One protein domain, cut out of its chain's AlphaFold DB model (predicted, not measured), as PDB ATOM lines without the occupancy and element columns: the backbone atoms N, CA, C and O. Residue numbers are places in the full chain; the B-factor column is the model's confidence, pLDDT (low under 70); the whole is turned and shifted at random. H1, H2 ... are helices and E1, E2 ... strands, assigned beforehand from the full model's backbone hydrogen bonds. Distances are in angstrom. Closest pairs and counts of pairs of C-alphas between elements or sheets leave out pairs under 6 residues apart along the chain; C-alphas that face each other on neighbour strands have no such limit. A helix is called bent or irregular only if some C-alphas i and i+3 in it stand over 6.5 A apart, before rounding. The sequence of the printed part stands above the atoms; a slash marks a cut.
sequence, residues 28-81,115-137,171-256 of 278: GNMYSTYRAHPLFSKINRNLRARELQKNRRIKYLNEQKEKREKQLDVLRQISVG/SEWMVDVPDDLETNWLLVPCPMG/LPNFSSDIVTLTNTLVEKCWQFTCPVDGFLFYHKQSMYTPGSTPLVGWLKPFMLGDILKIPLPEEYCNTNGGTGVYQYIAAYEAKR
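Overview. This is residues 28 to 81, 115 to 137 and 171 to 256 of the 278 residues of the protein "Snurportin-1" of Trichinella britovi (UniProt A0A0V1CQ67). Picture a small body built round a strongly twisted sheet of four strands, with one long helical arm: H1 passes the sheet at E4 and then runs out, and its residues 69 to 81 stick out free. Short helices gather round the sheet: H4 over E4, H2 and H3 grazing the sheet; H5 sits off it, after a long link. The printed part has 163 residues, in the order H1 E1 H2 E2 H3 E3 E4 H4 H5; the sheet runs E1 E4 E3 E2, mixed, and the class is mixed, helices and strands. It is only just compact, close to loose, with a radius of gyration of the C-alphas of 18.0 A; the outline is elongated, 69 by 36 by 28 A.

Arrangement. Start at H1, residues 46 to 81; its residues 52 to 61 only graze the sheet of E1, residues 115 to 117, E4, residues 211 to 219, E3, residues 196 to 203, and E2, residues 129 to 135. The closest C-alphas of H1 and E4 are Arg 57 and Pro 214, 5.2 A; E4 bends by 88 degrees at residue 215. E1 and E4 are parallel, with N 116 and O 216 at 3.0 A. With H2, residues 125 to 128, E1 and E2 form a split strand-helix-strand unit, two same-way strands with E4 and E3 between them; its crossover is right-handed. H3, residues 178 to 187, only grazes the sheet. E2 and E3 are antiparallel, with N 132 and O 200 at 2.8 A. E3 and E4 are a hairpin, antiparallel, with N 201 and O 217 at 2.8 A. H4, residues 221 to 228, is irregular, but only just: C-alphas 222 and 225 are 6.6 A apart. Its height over the sheet is 7.6 A. H5, residues 245 to 256, is close to H4 but not clearly touching: C-alphas 223 and 245, the closest, are 6.9 A apart. Every O i to N i+4 pair is within hydrogen-bond range in H3 and H5, against 31 of 32 in H1 and 2 of 4 in H4; H2 is too short for one.

Along the chain. Find C-alpha 46 at (5.970, -10.479, 55.372); from there H1 runs 53.8 A to C-alpha 81 at (-10.785, -26.373, 6.799). E2 spans 19.5 A, E3 20.9 A, E4 18.0 A and H3 14.2 A. H5 covers 16.5 A, ending at C-alpha 256 (-12.860, 1.104, 58.638).

Size, cuts and confidence. Residues 82 to 114 and 138 to 170 are not printed; the gaps are 40.8 A and 12.7 A between C-alphas. H4 to H5 is a long link. Low confidence, under 70, falls on 22 residues, among them 41 to 48 and 237 to 247.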
ATOM      1  N   GLY A  28     -12.568 -13.346  49.228       58.28
ATOM      2  CA  GLY A  28     -11.386 -13.779  49.989       58.28
ATOM      3  C   GLY A  28     -10.006 -13.345  49.461       58.28
ATOM      4  O   GLY A  28      -9.053 -14.107  49.607       58.28
ATOM      5  N   ASN A  29      -9.853 -12.167  48.835       72.69
ATOM      6  CA  ASN A  29      -8.546 -11.704  48.354       72.69
ATOM      7  C   ASN A  29      -7.796 -10.861  49.405       72.69
ATOM      8  O   ASN A  29      -8.108  -9.692  49.637       72.69
ATOM      9  N   MET A  30      -6.743 -11.443  49.985       75.56
ATOM     10  CA  MET A  30      -5.829 -10.775  50.920       75.56
ATOM     11  C   MET A  30      -5.150  -9.528  50.327       75.56
ATOM     12  O   MET A  30      -4.858  -8.594  51.065       75.56
ATOM     13  N   TYR A  31      -4.925  -9.490  49.011       84.69
ATOM     14  CA  TYR A  31      -4.206  -8.405  48.328       84.69
ATOM     15  C   TYR A  31      -5.112  -7.278  47.825       84.69
ATOM     16  O   TYR A  31      -4.654  -6.388  47.108       84.69
ATOM     17  N   SER A  32      -6.396  -7.314  48.181       85.81
ATOM     18  CA  SER A  32      -7.368  -6.317  47.753       85.81
ATOM     19  C   SER A  32      -6.955  -4.900  48.162       85.81
ATOM     20  O   SER A  32      -6.601  -4.651  49.316       85.81
ATOM     21  N   THR A  33      -7.079  -3.947  47.237       85.12
ATOM     22  CA  THR A  33      -6.858  -2.514  47.501       85.12
ATOM     23  C   THR A  33      -7.930  -1.894  48.403       85.12
ATOM     24  O   THR A  33      -7.720  -0.824  48.969       85.12
ATOM     25  N   TYR A  34      -9.041  -2.608  48.625       81.00
ATOM     26  CA  TYR A  34     -10.063  -2.306  49.634       81.00
ATOM     27  C   TYR A  34      -9.682  -2.799  51.044       81.00
ATOM     28  O   TYR A  34     -10.501  -2.786  51.967       81.00
ATOM     29  N   ARG A  35      -8.449  -3.270  51.242       77.81
ATOM     30  CA  ARG A  35      -7.870  -3.626  52.544       77.81
ATOM     31  C   ARG A  35      -6.599  -2.814  52.786       77.81
ATOM     32  O   ARG A  35      -6.043  -2.222  51.862       77.81
ATOM     33  N   ALA A  36      -6.136  -2.796  54.035       77.06
ATOM     34  CA  ALA A  36      -4.826  -2.241  54.352       77.06
ATOM     35  C   ALA A  36      -3.736  -2.998  53.577       77.06
ATOM     36  O   ALA A  36      -3.856  -4.200  53.333       77.06
ATOM     37  N   HIS A  37      -2.682  -2.288  53.183       78.81
ATOM     38  CA  HIS A  37      -1.592  -2.878  52.415       78.81
ATOM     39  C   HIS A  37      -0.915  -4.021  53.211       78.81
ATOM     40  O   HIS A  37      -0.414  -3.758  54.310       78.81
ATOM     41  N   PRO A  38      -0.800  -5.253  52.665       78.00
ATOM     42  CA  PRO A  38      -0.363  -6.427  53.432       78.00
ATOM     43  C   PRO A  38       1.014  -6.317  54.103       78.00
ATOM     44  O   PRO A  38       1.175  -6.787  55.221       78.00
ATOM     45  N   LEU A  39       2.002  -5.679  53.457       73.12
ATOM     46  CA  LEU A  39       3.358  -5.505  54.030       73.12
ATOM     47  C   LEU A  39       3.421  -4.625  55.275       73.12
ATOM     48  O   LEU A  39       4.448  -4.576  55.949       73.12
ATOM     49  N   PHE A  40       2.372  -3.857  55.521       70.88
ATOM     50  CA  PHE A  40       2.415  -2.813  56.523       70.88
ATOM     51  C   PHE A  40       1.263  -2.937  57.530       70.88
ATOM     52  O   PHE A  40       1.313  -2.335  58.602       70.88
ATOM     53  N   SER A  41       0.232  -3.728  57.215       65.50
ATOM     54  CA  SER A  41      -0.760  -4.156  58.196       65.50
ATOM     55  C   SER A  41      -0.114  -5.049  59.256       65.50
ATOM     56  O   SER A  41       0.740  -5.874  58.939       65.50
ATOM     57  N   LYS A  42      -0.593  -4.967  60.502       59.44
ATOM     58  CA  LYS A  42      -0.175  -5.868  61.597       59.44
ATOM     59  C   LYS A  42      -0.473  -7.352  61.304       59.44
ATOM     60  O   LYS A  42       0.039  -8.236  61.982       59.44
ATOM     61  N   ILE A  43      -1.285  -7.620  60.279       51.97
ATOM     62  CA  ILE A  43      -1.787  -8.933  59.881       51.97
ATOM     63  C   ILE A  43      -0.966  -9.473  58.695       51.97
ATOM     64  O   ILE A  43      -1.337  -9.257  57.545       51.97
ATOM     65  N   ASN A  44       0.129 -10.182  59.000       52.44
ATOM     66  CA  ASN A  44       0.813 -11.247  58.230       52.44
ATOM     67  C   ASN A  44       2.343 -11.125  58.200       52.44
ATOM     68  O   ASN A  44       2.925 -10.097  57.880       52.44
ATOM     69  N   ARG A  45       3.009 -12.258  58.449       54.97
ATOM     70  CA  ARG A  45       4.464 -12.417  58.316       54.97
ATOM     71  C   ARG A  45       4.879 -12.209  56.846       54.97
ATOM     72  O   ARG A  45       4.466 -12.949  55.953       54.97
ATOM     73  N   ASN A  46       5.724 -11.202  56.630       61.31
ATOM     74  CA  ASN A  46       5.970 -10.479  55.372       61.31
ATOM     75  C   ASN A  46       6.495 -11.277  54.159       61.31
ATOM     76  O   ASN A  46       6.321 -10.831  53.026       61.31
ATOM     77  N   LEU A  47       7.132 -12.437  54.345       59.28
ATOM     78  CA  LEU A  47       7.747 -13.181  53.230       59.28
ATOM     79  C   LEU A  47       6.734 -14.028  52.452       59.28
ATOM     80  O   LEU A  47       6.700 -13.989  51.224       59.28
ATOM     81  N   ARG A  48       5.838 -14.718  53.166       68.31
ATOM     82  CA  ARG A  48       4.848 -15.610  52.548       68.31
ATOM     83  C   ARG A  48       3.913 -14.846  51.611       68.31
ATOM     84  O   ARG A  48       3.545 -15.354  50.560       68.31
ATOM     85  N   ALA A  49       3.555 -13.610  51.961       70.62
ATOM     86  CA  ALA A  49       2.703 -12.770  51.126       70.62
ATOM     87  C   ALA A  49       3.367 -12.390  49.787       70.62
ATOM     88  O   ALA A  49       2.670 -12.333  48.774       70.62
ATOM     89  N   ARG A  50       4.689 -12.178  49.749       71.94
ATOM     90  CA  ARG A  50       5.410 -11.887  48.497       71.94
ATOM     91  C   ARG A  50       5.461 -13.111  47.587       71.94
ATOM     92  O   ARG A  50       5.010 -13.048  46.446       71.94
ATOM     93  N   GLU A  51       5.898 -14.247  48.129       73.31
ATOM     94  CA  GLU A  51       5.981 -15.515  47.387       73.31
ATOM     95  C   GLU A  51       4.620 -15.941  46.822       73.31
ATOM     96  O   GLU A  51       4.512 -16.358  45.668       73.31
ATOM     97  N   LEU A  52       3.551 -15.782  47.606       82.69
ATOM     98  CA  LEU A  52       2.195 -16.088  47.163       82.69
ATOM     99  C   LEU A  52       1.736 -15.183  46.009       82.69
ATOM    100  O   LEU A  52       1.120 -15.688  45.067       82.69
ATOM    101  N   GLN A  53       2.043 -13.879  46.033       87.44
ATOM    102  CA  GLN A  53       1.679 -12.982  44.931       87.44
ATOM    103  C   GLN A  53       2.463 -13.321  43.656       87.44
ATOM    104  O   GLN A  53       1.857 -13.438  42.587       87.44
ATOM    105  N   LYS A  54       3.774 -13.575  43.773       91.00
ATOM    106  CA  LYS A  54       4.637 -14.001  42.657       91.00
ATOM    107  C   LYS A  54       4.123 -15.281  41.994       91.00
ATOM    108  O   LYS A  54       3.931 -15.323  40.779       91.00
ATOM    109  N   ASN A  55       3.814 -16.304  42.790       90.50
ATOM    110  CA  ASN A  55       3.318 -17.585  42.280       90.50
ATOM    111  C   ASN A  55       1.952 -17.445  41.593       90.50
ATOM    112  O   ASN A  55       1.725 -18.024  40.528       90.50
ATOM    113  N   ARG A  56       1.043 -16.636  42.160       92.00
ATOM    114  CA  ARG A  56      -0.258 -16.347  41.539       92.00
ATOM    115  C   ARG A  56      -0.102 -15.629  40.205       92.00
ATOM    116  O   ARG A  56      -0.782 -15.990  39.251       92.00
ATOM    117  N   ARG A  57       0.809 -14.660  40.113       93.62
ATOM    118  CA  ARG A  57       1.110 -13.938  38.871       93.62
ATOM    119  C   ARG A  57       1.553 -14.885  37.755       93.62
ATOM    120  O   ARG A  57       0.985 -14.833  36.668       93.62
ATOM    121  N   ILE A  58       2.504 -15.779  38.039       92.50
ATOM    122  CA  ILE A  58       2.988 -16.782  37.072       92.50
ATOM    123  C   ILE A  58       1.831 -17.671  36.605       92.50
ATOM    124  O   ILE A  58       1.634 -17.852  35.404       92.50
ATOM    125  N   LYS A  59       1.029 -18.174  37.551       94.06
ATOM    126  CA  LYS A  59      -0.136 -19.012  37.252       94.06
ATOM    127  C   LYS A  59      -1.131 -18.298  36.327       94.06
ATOM    128  O   LYS A  59      -1.463 -18.835  35.276       94.06
ATOM    129  N   TYR A  60      -1.545 -17.078  36.673       93.75
ATOM    130  CA  TYR A  60      -2.498 -16.296  35.874       93.75
ATOM    131  C   TYR A  60      -1.966 -15.994  34.471       93.75
ATOM    132  O   TYR A  60      -2.707 -16.085  33.493       93.75
ATOM    133  N   LEU A  61      -0.683 -15.643  34.353       94.00
ATOM    134  CA  LEU A  61      -0.084 -15.340  33.059       94.00
ATOM    135  C   LEU A  61      -0.038 -16.579  32.154       94.00
ATOM    136  O   LEU A  61      -0.356 -16.480  30.970       94.00
ATOM    137  N   ASN A  62       0.318 -17.739  32.709       93.62
ATOM    138  CA  ASN A  62       0.331 -19.003  31.971       93.62
ATOM    139  C   ASN A  62      -1.078 -19.408  31.528       93.62
ATOM    140  O   ASN A  62      -1.269 -19.732  30.361       93.62
ATOM    141  N   GLU A  63      -2.076 -19.291  32.408       93.19
ATOM    142  CA  GLU A  63      -3.479 -19.552  32.062       93.19
ATOM    143  C   GLU A  63      -3.973 -18.638  30.927       93.19
ATOM    144  O   GLU A  63      -4.669 -19.090  30.017       93.19
ATOM    145  N   GLN A  64      -3.605 -17.351  30.937       91.62
ATOM    146  CA  GLN A  64      -3.955 -16.427  29.852       91.62
ATOM    147  C   GLN A  64      -3.233 -16.762  28.537       91.62
ATOM    148  O   GLN A  64      -3.826 -16.639  27.463       91.62
ATOM    149  N   LYS A  65      -1.967 -17.190  28.597       91.31
ATOM    150  CA  LYS A  65      -1.206 -17.629  27.416       91.31
ATOM    151  C   LYS A  65      -1.806 -18.888  26.800       91.31
ATOM    152  O   LYS A  65      -2.065 -18.888  25.602       91.31
ATOM    153  N   GLU A  66      -2.111 -19.891  27.616       92.06
ATOM    154  CA  GLU A  66      -2.729 -21.142  27.171       92.06
ATOM    155  C   GLU A  66      -4.109 -20.891  26.543       92.06
ATOM    156  O   GLU A  66      -4.420 -21.430  25.483       92.06
ATOM    157  N   LYS A  67      -4.931 -20.015  27.141       88.56
ATOM    158  CA  LYS A  67      -6.221 -19.612  26.553       88.56
ATOM    159  C   LYS A  67      -6.051 -18.973  25.174       88.56
ATOM    160  O   LYS A  67      -6.786 -19.322  24.254       88.56
ATOM    161  N   ARG A  68      -5.079 -18.068  25.021       87.31
ATOM    162  CA  ARG A  68      -4.779 -17.426  23.731       87.31
ATOM    163  C   ARG A  68      -4.291 -18.443  22.699       87.31
ATOM    164  O   ARG A  68      -4.709 -18.386  21.548       87.31
ATOM    165  N   GLU A  69      -3.426 -19.366  23.100       88.56
ATOM    166  CA  GLU A  69      -2.910 -20.411  22.215       88.56
ATOM    167  C   GLU A  69      -4.025 -21.344  21.733       88.56
ATOM    168  O   GLU A  69      -4.139 -21.577  20.533       88.56
ATOM    169  N   LYS A  70      -4.924 -21.767  22.631       89.19
ATOM    170  CA  LYS A  70      -6.117 -22.550  22.271       89.19
ATOM    171  C   LYS A  70      -7.010 -21.819  21.270       89.19
ATOM    172  O   LYS A  70      -7.465 -22.425  20.308       89.19
ATOM    173  N   GLN A  71      -7.240 -20.518  21.463       84.50
ATOM    174  CA  GLN A  71      -8.018 -19.713  20.512       84.50
ATOM    175  C   GLN A  71      -7.352 -19.649  19.132       84.50
ATOM    176  O   GLN A  71      -8.027 -19.787  18.115       84.50
ATOM    177  N   LEU A  72      -6.030 -19.471  19.088       85.06
ATOM    178  CA  LEU A  72      -5.283 -19.466  17.831       85.06
ATOM    179  C   LEU A  72      -5.298 -20.834  17.143       85.06
ATOM    180  O   LEU A  72      -5.384 -20.881  15.919       85.06
ATOM    181  N   ASP A  73      -5.233 -21.928  17.899       86.06
ATOM    182  CA  ASP A  73      -5.312 -23.278  17.339       86.06
ATOM    183  C   ASP A  73      -6.680 -23.546  16.697       86.06
ATOM    184  O   ASP A  73      -6.743 -23.982  15.549       86.06
ATOM    185  N   VAL A  74      -7.774 -23.152  17.363       84.19
ATOM    186  CA  VAL A  74      -9.131 -23.205  16.788       84.19
ATOM    187  C   VAL A  74      -9.206 -22.408  15.482       84.19
ATOM    188  O   VAL A  74      -9.702 -22.914  14.476       84.19
ATOM    189  N   LEU A  75      -8.666 -21.185  15.457       82.81
ATOM    190  CA  LEU A  75      -8.651 -20.363  14.241       82.81
ATOM    191  C   LEU A  75      -7.840 -21.010  13.110       82.81
ATOM    192  O   LEU A  75      -8.283 -20.994  11.964       82.81
ATOM    193  N   ARG A  76      -6.689 -21.626  13.413       84.06
ATOM    194  CA  ARG A  76      -5.885 -22.357  12.419       84.06
ATOM    195  C   ARG A  76      -6.640 -23.549  11.846       84.06
ATOM    196  O   ARG A  76      -6.603 -23.744  10.636       84.06
ATOM    197  N   GLN A  77      -7.328 -24.321  12.686       79.75
ATOM    198  CA  GLN A  77      -8.143 -25.452  12.235       79.75
ATOM    199  C   GLN A  77      -9.255 -24.991  11.285       79.75
ATOM    200  O   GLN A  77      -9.435 -25.591  10.227       79.75
ATOM    201  N   ILE A  78      -9.933 -23.880  11.604       78.31
ATOM    202  CA  ILE A  78     -10.934 -23.265  10.718       78.31
ATOM    203  C   ILE A  78     -10.290 -22.836   9.392       78.31
ATOM    204  O   ILE A  78     -10.798 -23.183   8.328       78.31
ATOM    205  N   SER A  79      -9.152 -22.135   9.428       72.38
ATOM    206  CA  SER A  79      -8.450 -21.699   8.210       72.38
ATOM    207  C   SER A  79      -8.001 -22.869   7.328       72.38
ATOM    208  O   SER A  79      -8.126 -22.792   6.110       72.38
ATOM    209  N   VAL A  80      -7.511 -23.964   7.919       72.38
ATOM    210  CA  VAL A  80      -7.143 -25.185   7.181       72.38
ATOM    211  C   VAL A  80      -8.379 -25.870   6.594       72.38
ATOM    212  O   VAL A  80      -8.312 -26.373   5.475       72.38
ATOM    213  N   GLY A  81      -9.507 -25.875   7.312       65.38
ATOM    214  CA  GLY A  81     -10.785 -26.373   6.799       65.38
ATOM    215  C   GLY A  81     -11.266 -25.599   5.569       65.38
ATOM    216  O   GLY A  81     -11.647 -26.215   4.578       65.38
ATOM    217  N   SER A 115      -7.070  -4.176  40.391       95.00
ATOM    218  CA  SER A 115      -5.680  -4.320  40.803       95.00
ATOM    219  C   SER A 115      -5.567  -4.853  42.227       95.00
ATOM    220  O   SER A 115      -6.469  -4.714  43.059       95.00
ATOM    221  N   GLU A 116      -4.414  -5.435  42.509       94.00
ATOM    222  CA  GLU A 116      -3.976  -5.788  43.851       94.00
ATOM    223  C   GLU A 116      -2.931  -4.788  44.345       94.00
ATOM    224  O   GLU A 116      -2.250  -4.140  43.550       94.00
ATOM    225  N   TRP A 117      -2.750  -4.681  45.662       92.88
ATOM    226  CA  TRP A 117      -1.564  -4.012  46.202       92.88
ATOM    227  C   TRP A 117      -0.296  -4.664  45.640       92.88
ATOM    228  O   TRP A 117      -0.173  -5.892  45.662       92.88
ATOM    229  N   MET A 118       0.663  -3.866  45.161       92.94
ATOM    230  CA  MET A 118       1.965  -4.395  44.744       92.94
ATOM    231  C   MET A 118       2.809  -4.723  45.983       92.94
ATOM    232  O   MET A 118       3.498  -3.871  46.533       92.94
ATOM    233  N   VAL A 119       2.730  -5.974  46.431       88.69
ATOM    234  CA  VAL A 119       3.461  -6.494  47.597       88.69
ATOM    235  C   VAL A 119       4.810  -7.080  47.178       88.69
ATOM    236  O   VAL A 119       5.818  -6.882  47.860       88.69
ATOM    237  N   ASP A 120       4.813  -7.805  46.063       89.56
ATOM    238  CA  ASP A 120       5.983  -8.355  45.388       89.56
ATOM    239  C   ASP A 120       6.283  -7.541  44.126       89.56
ATOM    240  O   ASP A 120       5.458  -7.480  43.204       89.56
ATOM    241  N   VAL A 121       7.465  -6.924  44.091       93.06
ATOM    242  CA  VAL A 121       7.962  -6.219  42.908       93.06
ATOM    243  C   VAL A 121       8.459  -7.268  41.906       93.06
ATOM    244  O   VAL A 121       9.352  -8.036  42.255       93.06
ATOM    245  N   PRO A 122       7.888  -7.338  40.689       94.38
ATOM    246  CA  PRO A 122       8.343  -8.274  39.668       94.38
ATOM    247  C   PRO A 122       9.815  -8.052  39.300       94.38
ATOM    248  O   PRO A 122      10.223  -6.918  39.063       94.38
ATOM    249  N   ASP A 123      10.576  -9.138  39.152       93.44
ATOM    250  CA  ASP A 123      11.973  -9.085  38.682       93.44
ATOM    251  C   ASP A 123      12.080  -8.472  37.270       93.44
ATOM    252  O   ASP A 123      13.100  -7.903  36.895       93.44
ATOM    253  N   ASP A 124      11.008  -8.577  36.480       94.88
ATOM    254  CA  ASP A 124      10.900  -8.086  35.110       94.88
ATOM    255  C   ASP A 124      10.108  -6.772  34.988       94.88
ATOM    256  O   ASP A 124       9.651  -6.438  33.890       94.88
ATOM    257  N   LEU A 125       9.954  -6.016  36.087       95.69
ATOM    258  CA  LEU A 125       9.198  -4.757  36.132       95.69
ATOM    259  C   LEU A 125       9.577  -3.819  34.976       95.69
ATOM    260  O   LEU A 125       8.713  -3.375  34.225       95.69
ATOM    261  N   GLU A 126      10.872  -3.583  34.775       94.94
ATOM    262  CA  GLU A 126      11.368  -2.623  33.782       94.94
ATOM    263  C   GLU A 126      11.043  -3.025  32.335       94.94
ATOM    264  O   GLU A 126      10.843  -2.180  31.465       94.94
ATOM    265  N   THR A 127      10.960  -4.329  32.059       95.31
ATOM    266  CA  THR A 127      10.828  -4.845  30.688       95.31
ATOM    267  C   THR A 127       9.387  -5.169  30.321       95.31
ATOM    268  O   THR A 127       8.956  -4.867  29.204       95.31
ATOM    269  N   ASN A 128       8.613  -5.727  31.252       96.50
ATOM    270  CA  ASN A 128       7.302  -6.312  30.974       96.50
ATOM    271  C   ASN A 128       6.130  -5.569  31.612       96.50
ATOM    272  O   ASN A 128       4.995  -6.026  31.467       96.50
ATOM    273  N   TRP A 129       6.357  -4.424  32.260       97.56
ATOM    274  CA  TRP A 129       5.295  -3.670  32.922       97.56
ATOM    275  C   TRP A 129       5.173  -2.233  32.418       97.56
ATOM    276  O   TRP A 129       6.137  -1.618  31.958       97.56
ATOM    277  N   LEU A 130       3.951  -1.711  32.489       97.38
ATOM    278  CA  LEU A 130       3.591  -0.337  32.152       97.38
ATOM    279  C   LEU A 130       3.074   0.383  33.392       97.38
ATOM    280  O   LEU A 130       2.254  -0.168  34.122       97.38
ATOM    281  N   LEU A 131       3.503   1.624  33.570       96.94
ATOM    282  CA  LEU A 131       3.040   2.530  34.608       96.94
ATOM    283  C   LEU A 131       1.884   3.377  34.081       96.94
ATOM    284  O   LEU A 131       1.992   3.950  33.001       96.94
ATOM    285  N   VAL A 132       0.826   3.541  34.871       97.31
ATOM    286  CA  VAL A 132      -0.274   4.473  34.592       97.31
ATOM    287  C   VAL A 132      -0.515   5.352  35.826       97.31
ATOM    288  O   VAL A 132      -0.948   4.825  36.857       97.31
ATOM    289  N   PRO A 133      -0.251   6.673  35.769       96.56
ATOM    290  CA  PRO A 133      -0.652   7.597  36.825       96.56
ATOM    291  C   PRO A 133      -2.176   7.735  36.847       96.56
ATOM    292  O   PRO A 133      -2.810   7.970  35.817       96.56
ATOM    293  N   CYS A 134      -2.776   7.592  38.027       95.62
ATOM    294  CA  CYS A 134      -4.224   7.638  38.193       95.62
ATOM    295  C   CYS A 134      -4.655   8.912  38.932       95.62
ATOM    296  O   CYS A 134      -4.218   9.124  40.068       95.62
ATOM    297  N   PRO A 135      -5.532   9.738  38.336       95.75
ATOM    298  CA  PRO A 135      -6.100  10.894  39.015       95.75
ATOM    299  C   PRO A 135      -6.999  10.473  40.181       95.75
ATOM    300  O   PRO A 135      -7.619   9.406  40.158       95.75
ATOM    301  N   MET A 136      -7.138  11.343  41.182       92.19
ATOM    302  CA  MET A 136      -8.206  11.210  42.173       92.19
ATOM    303  C   MET A 136      -9.576  11.241  41.493       92.19
ATOM    304  O   MET A 136      -9.928  12.195  40.803       92.19
ATOM    305  N   GLY A 137     -10.368  10.195  41.722       90.94
ATOM    306  CA  GLY A 137     -11.675  10.040  41.100       90.94
ATOM    307  C   GLY A 137     -12.406   8.784  41.557       90.94
ATOM    308  O   GLY A 137     -11.970   8.067  42.458       90.94
ATOM    309  N   LEU A 171      -5.749   8.257  29.804       94.88
ATOM    310  CA  LEU A 171      -4.593   8.382  30.687       94.88
ATOM    311  C   LEU A 171      -3.312   7.925  29.970       94.88
ATOM    312  O   LEU A 171      -3.326   6.885  29.300       94.88
ATOM    313  N   PRO A 172      -2.194   8.656  30.124       95.38
ATOM    314  CA  PRO A 172      -0.923   8.236  29.558       95.38
ATOM    315  C   PRO A 172      -0.407   6.977  30.265       95.38
ATOM    316  O   PRO A 172      -0.721   6.724  31.430       95.38
ATOM    317  N   ASN A 173       0.417   6.201  29.564       95.94
ATOM    318  CA  ASN A 173       1.162   5.093  30.149       95.94
ATOM    319  C   ASN A 173       2.649   5.216  29.810       95.94
ATOM    320  O   ASN A 173       3.009   5.765  28.769       95.94
ATOM    321  N   PHE A 174       3.496   4.702  30.698       96.31
ATOM    322  CA  PHE A 174       4.948   4.826  30.619       96.31
ATOM    323  C   PHE A 174       5.630   3.480  30.843       96.31
ATOM    324  O   PHE A 174       5.036   2.532  31.364       96.31
ATOM    325  N   SER A 175       6.906   3.405  30.472       95.62
ATOM    326  CA  SER A 175       7.771   2.307  30.897       95.62
ATOM    327  C   SER A 175       7.900   2.288  32.425       95.62
ATOM    328  O   SER A 175       7.888   3.339  33.066       95.62
ATOM    329  N   SER A 176       8.011   1.092  33.008       94.56
ATOM    330  CA  SER A 176       8.182   0.913  34.459       94.56
ATOM    331  C   SER A 176       9.651   0.764  34.871       94.56
ATOM    332  O   SER A 176       9.929   0.220  35.936       94.56
ATOM    333  N   ASP A 177      10.596   1.200  34.034       93.44
ATOM    334  CA  ASP A 177      12.001   1.298  34.435       93.44
ATOM    335  C   ASP A 177      12.206   2.437  35.439       93.44
ATOM    336  O   ASP A 177      11.478   3.434  35.440       93.44
ATOM    337  N   ILE A 178      13.199   2.282  36.315       90.50
ATOM    338  CA  ILE A 178      13.429   3.200  37.438       90.50
ATOM    339  C   ILE A 178      13.665   4.643  36.967       90.50
ATOM    340  O   ILE A 178      13.215   5.589  37.624       90.50
ATOM    341  N   VAL A 179      14.346   4.826  35.833       92.12
ATOM    342  CA  VAL A 179      14.677   6.152  35.293       92.12
ATOM    343  C   VAL A 179      13.416   6.843  34.787       92.12
ATOM    344  O   VAL A 179      13.112   7.954  35.221       92.12
ATOM    345  N   THR A 180      12.639   6.170  33.937       93.50
ATOM    346  CA  THR A 180      11.365   6.691  33.428       93.50
ATOM    347  C   THR A 180      10.387   6.958  34.564       93.50
ATOM    348  O   THR A 180       9.759   8.015  34.576       93.50
ATOM    349  N   LEU A 181      10.289   6.058  35.549       91.94
ATOM    350  CA  LEU A 181       9.464   6.251  36.745       91.94
ATOM    351  C   LEU A 181       9.840   7.539  37.480       91.94
ATOM    352  O   LEU A 181       8.975   8.371  37.748       91.94
ATOM    353  N   THR A 182      11.127   7.719  37.771       91.88
ATOM    354  CA  THR A 182      11.629   8.891  38.500       91.88
ATOM    355  C   THR A 182      11.352  10.179  37.725       91.88
ATOM    356  O   THR A 182      10.792  11.120  38.284       91.88
ATOM    357  N   ASN A 183      11.655  10.201  36.426       92.50
ATOM    358  CA  ASN A 183      11.417  11.370  35.578       92.50
ATOM    359  C   ASN A 183       9.922  11.685  35.467       92.50
ATOM    360  O   ASN A 183       9.530  12.834  35.628       92.50
ATOM    361  N   THR A 184       9.075  10.666  35.303       92.00
ATOM    362  CA  THR A 184       7.614  10.831  35.228       92.00
ATOM    363  C   THR A 184       7.055  11.481  36.494       92.00
ATOM    364  O   THR A 184       6.154  12.314  36.411       92.00
ATOM    365  N   LEU A 185       7.586  11.119  37.666       90.25
ATOM    366  CA  LEU A 185       7.185  11.695  38.952       90.25
ATOM    367  C   LEU A 185       7.652  13.143  39.117       90.25
ATOM    368  O   LEU A 185       6.895  13.963  39.633       90.25
ATOM    369  N   VAL A 186       8.884  13.447  38.703       90.44
ATOM    370  CA  VAL A 186       9.481  14.786  38.818       90.44
ATOM    371  C   VAL A 186       8.834  15.762  37.836       90.44
ATOM    372  O   VAL A 186       8.440  16.860  38.220       90.44
ATOM    373  N   GLU A 187       8.700  15.357  36.577       91.56
ATOM    374  CA  GLU A 187       8.192  16.203  35.493       91.56
ATOM    375  C   GLU A 187       6.664  16.220  35.414       91.56
ATOM    376  O   GLU A 187       6.099  17.052  34.706       91.56
ATOM    377  N   LYS A 188       5.987  15.321  36.142       91.00
ATOM    378  CA  LYS A 188       4.526  15.167  36.139       91.00
ATOM    379  C   LYS A 188       3.987  15.034  34.719       91.00
ATOM    380  O   LYS A 188       3.146  15.816  34.288       91.00
ATOM    381  N   CYS A 189       4.456  14.025  33.987       90.38
ATOM    382  CA  CYS A 189       4.159  13.839  32.559       90.38
ATOM    383  C   CYS A 189       2.684  13.483  32.235       90.38
ATOM    384  O   CYS A 189       2.403  12.903  31.186       90.38
ATOM    385  N   TRP A 190       1.724  13.785  33.112       92.00
ATOM    386  CA  TRP A 190       0.291  13.573  32.914       92.00
ATOM    387  C   TRP A 190      -0.458  14.893  32.704       92.00
ATOM    388  O   TRP A 190      -0.042  15.953  33.151       92.00
ATOM    389  N   GLN A 191      -1.590  14.812  32.003       89.06
ATOM    390  CA  GLN A 191      -2.340  15.985  31.534       89.06
ATOM    391  C   GLN A 191      -3.398  16.468  32.536       89.06
ATOM    392  O   GLN A 191      -3.868  17.601  32.450       89.06
ATOM    393  N   PHE A 192      -3.780  15.624  33.498       91.38
ATOM    394  CA  PHE A 192      -4.823  15.961  34.456       91.38
ATOM    395  C   PHE A 192      -4.325  16.940  35.527       91.38
ATOM    396  O   PHE A 192      -3.185  16.882  35.984       91.38
ATOM    397  N   THR A 193      -5.220  17.823  35.964       89.12
ATOM    398  CA  THR A 193      -4.922  18.891  36.931       89.12
ATOM    399  C   THR A 193      -5.213  18.505  38.378       89.12
ATOM    400  O   THR A 193      -4.745  19.167  39.306       89.12
ATOM    401  N   CYS A 194      -5.999  17.451  38.600       90.00
ATOM    402  CA  CYS A 194      -6.301  16.974  39.943       90.00
ATOM    403  C   CYS A 194      -5.105  16.224  40.563       90.00
ATOM    404  O   CYS A 194      -4.195  15.789  39.854       90.00
ATOM    405  N   PRO A 195      -5.078  16.051  41.896       91.00
ATOM    406  CA  PRO A 195      -4.008  15.302  42.540       91.00
ATOM    407  C   PRO A 195      -3.950  13.848  42.058       91.00
ATOM    408  O   PRO A 195      -4.976  13.220  41.785       91.00
ATOM    409  N   VAL A 196      -2.737  13.299  42.006       92.94
ATOM    410  CA  VAL A 196      -2.511  11.877  41.724       92.94
ATOM    411  C   VAL A 196      -2.977  11.051  42.921       92.94
ATOM    412  O   VAL A 196      -2.506  11.258  44.039       92.94
ATOM    413  N   ASP A 197      -3.868  10.088  42.692       93.31
ATOM    414  CA  ASP A 197      -4.304   9.154  43.735       93.31
ATOM    415  C   ASP A 197      -3.302   8.015  43.949       93.31
ATOM    416  O   ASP A 197      -3.128   7.516  45.064       93.31
ATOM    417  N   GLY A 198      -2.645   7.589  42.873       94.06
ATOM    418  CA  GLY A 198      -1.630   6.547  42.885       94.06
ATOM    419  C   GLY A 198      -1.296   6.057  41.486       94.06
ATOM    420  O   GLY A 198      -1.645   6.688  40.488       94.06
ATOM    421  N   PHE A 199      -0.599   4.931  41.435       96.12
ATOM    422  CA  PHE A 199      -0.001   4.400  40.221       96.12
ATOM    423  C   PHE A 199      -0.412   2.950  40.018       96.12
ATOM    424  O   PHE A 199      -0.256   2.116  40.917       96.12
ATOM    425  N   LEU A 200      -0.928   2.657  38.825       97.62
ATOM    426  CA  LEU A 200      -1.174   1.295  38.376       97.62
ATOM    427  C   LEU A 200       0.019   0.778  37.578       97.62
ATOM    428  O   LEU A 200       0.595   1.496  36.766       97.62
ATOM    429  N   PHE A 201       0.333  -0.494  37.778       97.88
ATOM    430  CA  PHE A 201       1.366  -1.219  37.055       97.88
ATOM    431  C   PHE A 201       0.714  -2.381  36.324       97.88
ATOM    432  O   PHE A 201       0.234  -3.307  36.971       97.88
ATOM    433  N   TYR A 202       0.691  -2.348  34.998       97.81
ATOM    434  CA  TYR A 202       0.074  -3.375  34.161       97.81
ATOM    435  C   TYR A 202       1.133  -4.263  33.523       97.81
ATOM    436  O   TYR A 202       2.030  -3.762  32.848       97.81
ATOM    437  N   HIS A 203       0.998  -5.581  33.650       97.38
ATOM    438  CA  HIS A 203       1.819  -6.503  32.871       97.38
ATOM    439  C   HIS A 203       1.432  -6.430  31.380       97.38
ATOM    440  O   HIS A 203       0.270  -6.638  31.027       97.38
ATOM    441  N   LYS A 204       2.402  -6.202  30.485       95.88
ATOM    442  CA  LYS A 204       2.203  -5.959  29.038       95.88
ATOM    443  C   LYS A 204       1.454  -7.079  28.312       95.88
ATOM    444  O   LYS A 204       0.749  -6.830  27.345       95.88
ATOM    445  N   GLN A 205       1.606  -8.320  28.769       93.75
ATOM    446  CA  GLN A 205       0.929  -9.481  28.171       93.75
ATOM    447  C   GLN A 205      -0.429  -9.809  28.816       93.75
ATOM    448  O   GLN A 205      -1.075 -10.777  28.401       93.75
ATOM    449  N   SER A 206      -0.848  -9.049  29.838       92.44
ATOM    450  CA  SER A 206      -2.100  -9.304  30.546       92.44
ATOM    451  C   SER A 206      -3.300  -9.055  29.641       92.44
ATOM    452  O   SER A 206      -3.407  -8.024  28.985       92.44
ATOM    453  N   MET A 207      -4.248  -9.981  29.664       91.31
ATOM    454  CA  MET A 207      -5.574  -9.797  29.088       91.31
ATOM    455  C   MET A 207      -6.499  -9.127  30.101       91.31
ATOM    456  O   MET A 207      -6.385  -9.358  31.311       91.31
ATOM    457  N   TYR A 208      -7.434  -8.318  29.598       90.38
ATOM    458  CA  TYR A 208      -8.474  -7.742  30.436       90.38
ATOM    459  C   TYR A 208      -9.384  -8.856  30.955       90.38
ATOM    460  O   TYR A 208      -9.984  -9.599  30.179       90.38
ATOM    461  N   THR A 209      -9.460  -8.987  32.275       89.38
ATOM    462  CA  THR A 209     -10.295  -9.983  32.950       89.38
ATOM    463  C   THR A 209     -11.011  -9.293  34.109       89.38
ATOM    464  O   THR A 209     -10.332  -8.742  34.977       89.38
ATOM    465  N   PRO A 210     -12.355  -9.245  34.121       90.56
ATOM    466  CA  PRO A 210     -13.102  -8.685  35.242       90.56
ATOM    467  C   PRO A 210     -12.746  -9.370  36.564       90.56
ATOM    468  O   PRO A 210     -12.552 -10.586  36.610       90.56
ATOM    469  N   GLY A 211     -12.714  -8.591  37.643       90.19
ATOM    470  CA  GLY A 211     -12.337  -9.061  38.971       90.19
ATOM    471  C   GLY A 211     -10.853  -8.878  39.282       90.19
ATOM    472  O   GLY A 211     -10.095  -8.277  38.520       90.19
ATOM    473  N   SER A 212     -10.452  -9.350  40.459       90.81
ATOM    474  CA  SER A 212      -9.128  -9.075  41.015       90.81
ATOM    475  C   SER A 212      -8.024  -9.931  40.394       90.81
ATOM    476  O   SER A 212      -8.194 -11.137  40.194       90.81
ATOM    477  N   THR A 213      -6.878  -9.310  40.108       93.06
ATOM    478  CA  THR A 213      -5.764  -9.958  39.412       93.06
ATOM    479  C   THR A 213      -4.388  -9.480  39.890       93.06
ATOM    480  O   THR A 213      -4.168  -8.280  40.044       93.06
ATOM    481  N   PRO A 214      -3.415 -10.400  40.053       94.62
ATOM    482  CA  PRO A 214      -2.035 -10.067  40.420       94.62
ATOM    483  C   PRO A 214      -1.208  -9.510  39.245       94.62
ATOM    484  O   PRO A 214      -0.035  -9.168  39.420       94.62
ATOM    485  N   LEU A 215      -1.782  -9.468  38.033       96.56
ATOM    486  CA  LEU A 215      -1.151  -8.911  36.828       96.56
ATOM    487  C   LEU A 215      -1.297  -7.387  36.729       96.56
ATOM    488  O   LEU A 215      -0.768  -6.783  35.795       96.56
ATOM    489  N   VAL A 216      -2.010  -6.778  37.685       97.19
ATOM    490  CA  VAL A 216      -2.106  -5.327  37.833       97.19
ATOM    491  C   VAL A 216      -1.817  -4.956  39.281       97.19
ATOM    492  O   VAL A 216      -2.568  -5.318  40.186       97.19
ATOM    493  N   GLY A 217      -0.718  -4.239  39.494       96.50
ATOM    494  CA  GLY A 217      -0.307  -3.749  40.804       96.50
ATOM    495  C   GLY A 217      -0.767  -2.315  41.045       96.50
ATOM    496  O   GLY A 217      -0.859  -1.525  40.111       96.50
ATOM    497  N   TRP A 218      -1.034  -1.971  42.299       96.69
ATOM    498  CA  TRP A 218      -1.372  -0.623  42.744       96.69
ATOM    499  C   TRP A 218      -0.436  -0.165  43.855       96.69
ATOM    500  O   TRP A 218      -0.183  -0.929  44.792       96.69
ATOM    501  N   LEU A 219       0.026   1.085  43.771       93.81
ATOM    502  CA  LEU A 219       0.814   1.753  44.807       93.81
ATOM    503  C   LEU A 219       0.361   3.199  45.012       93.81
ATOM    504  O   LEU A 219       0.054   3.916  44.059       93.81
ATOM    505  N   LYS A 220       0.375   3.649  46.272       91.56
ATOM    506  CA  LYS A 220       0.261   5.076  46.599       91.56
ATOM    507  C   LYS A 220       1.593   5.791  46.344       91.56
ATOM    508  O   LYS A 220       2.634   5.151  46.487       91.56
ATOM    509  N   PRO A 221       1.592   7.108  46.052       90.50
ATOM    510  CA  PRO A 221       2.824   7.837  45.740       90.50
ATOM    511  C   PRO A 221       3.910   7.689  46.816       90.50
ATOM    512  O   PRO A 221       5.044   7.346  46.506       90.50
ATOM    513  N   PHE A 222       3.540   7.817  48.093       86.38
ATOM    514  CA  PHE A 222       4.467   7.677  49.224       86.38
ATOM    515  C   PHE A 222       5.008   6.246  49.426       86.38
ATOM    516  O   PHE A 222       5.989   6.067  50.139       86.38
ATOM    517  N   MET A 223       4.391   5.216  48.830       88.56
ATOM    518  CA  MET A 223       4.851   3.822  48.941       88.56
ATOM    519  C   MET A 223       5.956   3.482  47.936       88.56
ATOM    520  O   MET A 223       6.668   2.496  48.119       88.56
ATOM    521  N   LEU A 224       6.100   4.270  46.866       89.50
ATOM    522  CA  LEU A 224       7.034   3.987  45.777       89.50
ATOM    523  C   LEU A 224       8.493   3.954  46.259       89.50
ATOM    524  O   LEU A 224       9.241   3.062  45.869       89.50
ATOM    525  N   GLY A 225       8.885   4.859  47.158       87.81
ATOM    526  CA  GLY A 225      10.239   4.894  47.714       87.81
ATOM    527  C   GLY A 225      10.545   3.667  48.575       87.81
ATOM    528  O   GLY A 225      11.621   3.081  48.477       87.81
ATOM    529  N   ASP A 226       9.570   3.203  49.359       84.94
ATOM    530  CA  ASP A 226       9.742   2.034  50.223       84.94
ATOM    531  C   ASP A 226       9.729   0.714  49.445       84.94
ATOM    532  O   ASP A 226      10.487  -0.201  49.789       84.94
ATOM    533  N   ILE A 227       8.890   0.602  48.413       88.12
ATOM    534  CA  ILE A 227       8.670  -0.648  47.673       88.12
ATOM    535  C   ILE A 227       9.600  -0.764  46.466       88.12
ATOM    536  O   ILE A 227      10.262  -1.789  46.325       88.12
ATOM    537  N   LEU A 228       9.696   0.277  45.634       90.44
ATOM    538  CA  LEU A 228      10.518   0.274  44.416       90.44
ATOM    539  C   LEU A 228      11.942   0.794  44.644       90.44
ATOM    540  O   LEU A 228      12.768   0.696  43.745       90.44
ATOM    541  N   LYS A 229      12.243   1.340  45.831       88.69
ATOM    542  CA  LYS A 229      13.566   1.897  46.174       88.69
ATOM    543  C   LYS A 229      14.012   3.031  45.243       88.69
ATOM    544  O   LYS A 229      15.203   3.205  45.007       88.69
ATOM    545  N   ILE A 230      13.053   3.816  44.753       87.38
ATOM    546  CA  ILE A 230      13.306   4.979  43.895       87.38
ATOM    547  C   ILE A 230      13.344   6.279  44.711       87.38
ATOM    548  O   ILE A 230      12.636   6.386  45.718       87.38
ATOM    549  N   PRO A 231      14.140   7.282  44.297       85.94
ATOM    550  CA  PRO A 231      14.092   8.601  44.910       85.94
ATOM    551  C   PRO A 231      12.740   9.254  44.610       85.94
ATOM    552  O   PRO A 231      12.269   9.244  43.473       85.94
ATOM    553  N   LEU A 232      12.112   9.819  45.637       83.94
ATOM    554  CA  LEU A 232      10.826  10.491  45.507       83.94
ATOM    555  C   LEU A 232      10.979  12.007  45.684       83.94
ATOM    556  O   LEU A 232      11.700  12.439  46.583       83.94
ATOM    557  N   PRO A 233      10.281  12.824  44.874       85.44
ATOM    558  CA  PRO A 233      10.120  14.254  45.136       85.44
ATOM    559  C   PRO A 233       9.568  14.528  46.542       85.44
ATOM    560  O   PRO A 233       8.776  13.736  47.057       85.44
ATOM    561  N   GLU A 234       9.924  15.668  47.144       81.88
ATOM    562  CA  GLU A 234       9.463  16.057  48.493       81.88
ATOM    563  C   GLU A 234       7.934  16.073  48.628       81.88
ATOM    564  O   GLU A 234       7.388  15.734  49.674       81.88
ATOM    565  N   GLU A 235       7.239  16.386  47.536       81.44
ATOM    566  CA  GLU A 235       5.776  16.396  47.443       81.44
ATOM    567  C   GLU A 235       5.154  15.022  47.736       81.44
ATOM    568  O   GLU A 235       4.064  14.913  48.299       81.44
ATOM    569  N   TYR A 236       5.859  13.965  47.334       79.56
ATOM    570  CA  TYR A 236       5.475  12.575  47.562       79.56
ATOM    571  C   TYR A 236       6.175  11.992  48.795       79.56
ATOM    572  O   TYR A 236       5.699  11.009  49.368       79.56
ATOM    573  N   CYS A 237       7.256  12.633  49.249       68.25
ATOM    574  CA  CYS A 237       7.895  12.389  50.536       68.25
ATOM    575  C   CYS A 237       7.214  13.195  51.644       68.25
ATOM    576  O   CYS A 237       7.752  14.193  52.095       68.25
ATOM    577  N   ASN A 238       6.058  12.749  52.135       63.47
ATOM    578  CA  ASN A 238       5.543  13.087  53.474       63.47
ATOM    579  C   ASN A 238       5.918  14.466  54.063       63.47
ATOM    580  O   ASN A 238       6.444  14.554  55.174       63.47
ATOM    581  N   THR A 239       5.578  15.552  53.376       49.06
ATOM    582  CA  THR A 239       5.672  16.904  53.929       49.06
ATOM    583  C   THR A 239       4.266  17.481  54.028       49.06
ATOM    584  O   THR A 239       3.718  17.965  53.048       49.06
ATOM    585  N   ASN A 240       3.644  17.288  55.206       39.75
ATOM    586  CA  ASN A 240       2.567  18.088  55.833       39.75
ATOM    587  C   ASN A 240       1.772  17.242  56.852       39.75
ATOM    588  O   ASN A 240       0.644  16.829  56.601       39.75
ATOM    589  N   GLY A 241       2.347  16.985  58.033       45.59
ATOM    590  CA  GLY A 241       1.554  16.547  59.195       45.59
ATOM    591  C   GLY A 241       1.214  15.055  59.300       45.59
ATOM    592  O   GLY A 241       0.387  14.690  60.130       45.59
ATOM    593  N   GLY A 242       1.892  14.191  58.543       48.28
ATOM    594  CA  GLY A 242       1.924  12.755  58.811       48.28
ATOM    595  C   GLY A 242       1.032  11.905  57.909       48.28
ATOM    596  O   GLY A 242      -0.133  11.662  58.206       48.28
ATOM    597  N   THR A 243       1.639  11.334  56.871       52.88
ATOM    598  CA  THR A 243       1.166  10.058  56.321       52.88
ATOM    599  C   THR A 243       2.347   9.152  55.987       52.88
ATOM    600  O   THR A 243       2.472   8.609  54.892       52.88
ATOM    601  N   GLY A 244       3.225   8.933  56.974       62.53
ATOM    602  CA  GLY A 244       4.089   7.750  56.954       62.53
ATOM    603  C   GLY A 244       3.245   6.511  56.652       62.53
ATOM    604  O   GLY A 244       2.079   6.463  57.049       62.53
ATOM    605  N   VAL A 245       3.802   5.511  55.964       64.94
ATOM    606  CA  VAL A 245       3.053   4.299  55.589       64.94
ATOM    607  C   VAL A 245       2.264   3.732  56.784       64.94
ATOM    608  O   VAL A 245       1.079   3.430  56.662       64.94
ATOM    609  N   TYR A 246       2.868   3.734  57.976       67.00
ATOM    610  CA  TYR A 246       2.239   3.353  59.247       67.00
ATOM    611  C   TYR A 246       1.052   4.236  59.681       67.00
ATOM    612  O   TYR A 246       0.052   3.722  60.175       67.00
ATOM    613  N   GLN A 247       1.122   5.553  59.480       68.12
ATOM    614  CA  GLN A 247       0.024   6.482  59.782       68.12
ATOM    615  C   GLN A 247      -1.128   6.338  58.784       68.12
ATOM    616  O   GLN A 247      -2.288   6.386  59.190       68.12
ATOM    617  N   TYR A 248      -0.826   6.103  57.501       72.06
ATOM    618  CA  TYR A 248      -1.845   5.794  56.494       72.06
ATOM    619  C   TYR A 248      -2.666   4.568  56.904       72.06
ATOM    620  O   TYR A 248      -3.893   4.583  56.828       72.06
ATOM    621  N   ILE A 249      -1.996   3.530  57.398       70.19
ATOM    622  CA  ILE A 249      -2.641   2.284  57.824       70.19
ATOM    623  C   ILE A 249      -3.467   2.497  59.076       70.19
ATOM    624  O   ILE A 249      -4.625   2.095  59.092       70.19
ATOM    625  N   ALA A 250      -2.928   3.198  60.075       71.25
ATOM    626  CA  ALA A 250      -3.680   3.533  61.280       71.25
ATOM    627  C   ALA A 250      -4.951   4.340  60.948       71.25
ATOM    628  O   ALA A 250      -6.032   4.040  61.449       71.25
ATOM    629  N   ALA A 251      -4.849   5.327  60.051       73.00
ATOM    630  CA  ALA A 251      -5.996   6.108  59.594       73.00
ATOM    631  C   ALA A 251      -7.000   5.262  58.791       73.00
ATOM    632  O   ALA A 251      -8.212   5.458  58.913       73.00
ATOM    633  N   TYR A 252      -6.514   4.325  57.974       72.75
ATOM    634  CA  TYR A 252      -7.344   3.392  57.216       72.75
ATOM    635  C   TYR A 252      -8.122   2.447  58.139       72.75
ATOM    636  O   TYR A 252      -9.342   2.328  58.017       72.75
ATOM    637  N   GLU A 253      -7.429   1.822  59.092       74.31
ATOM    638  CA  GLU A 253      -8.009   0.938  60.106       74.31
ATOM    639  C   GLU A 253      -9.052   1.688  60.945       74.31
ATOM    640  O   GLU A 253     -10.190   1.227  61.047       74.31
ATOM    641  N   ALA A 254      -8.739   2.900  61.420       76.75
ATOM    642  CA  ALA A 254      -9.672   3.730  62.185       76.75
ATOM    643  C   ALA A 254     -10.933   4.113  61.386       76.75
ATOM    644  O   ALA A 254     -12.054   4.021  61.897       76.75
ATOM    645  N   LYS A 255     -10.784   4.507  60.110       76.50
ATOM    646  CA  LYS A 255     -11.931   4.792  59.225       76.50
ATOM    647  C   LYS A 255     -12.791   3.549  59.006       76.50
ATOM    648  O   LYS A 255     -14.018   3.643  59.038       76.50
ATOM    649  N   ARG A 256     -12.165   2.386  58.807       68.62
ATOM    650  CA  ARG A 256     -12.860   1.104  58.638       68.62
ATOM    651  C   ARG A 256     -13.643   0.734  59.896       68.62
ATOM    652  O   ARG A 256     -14.831   0.430  59.796       68.62
TER     653      ARG A 256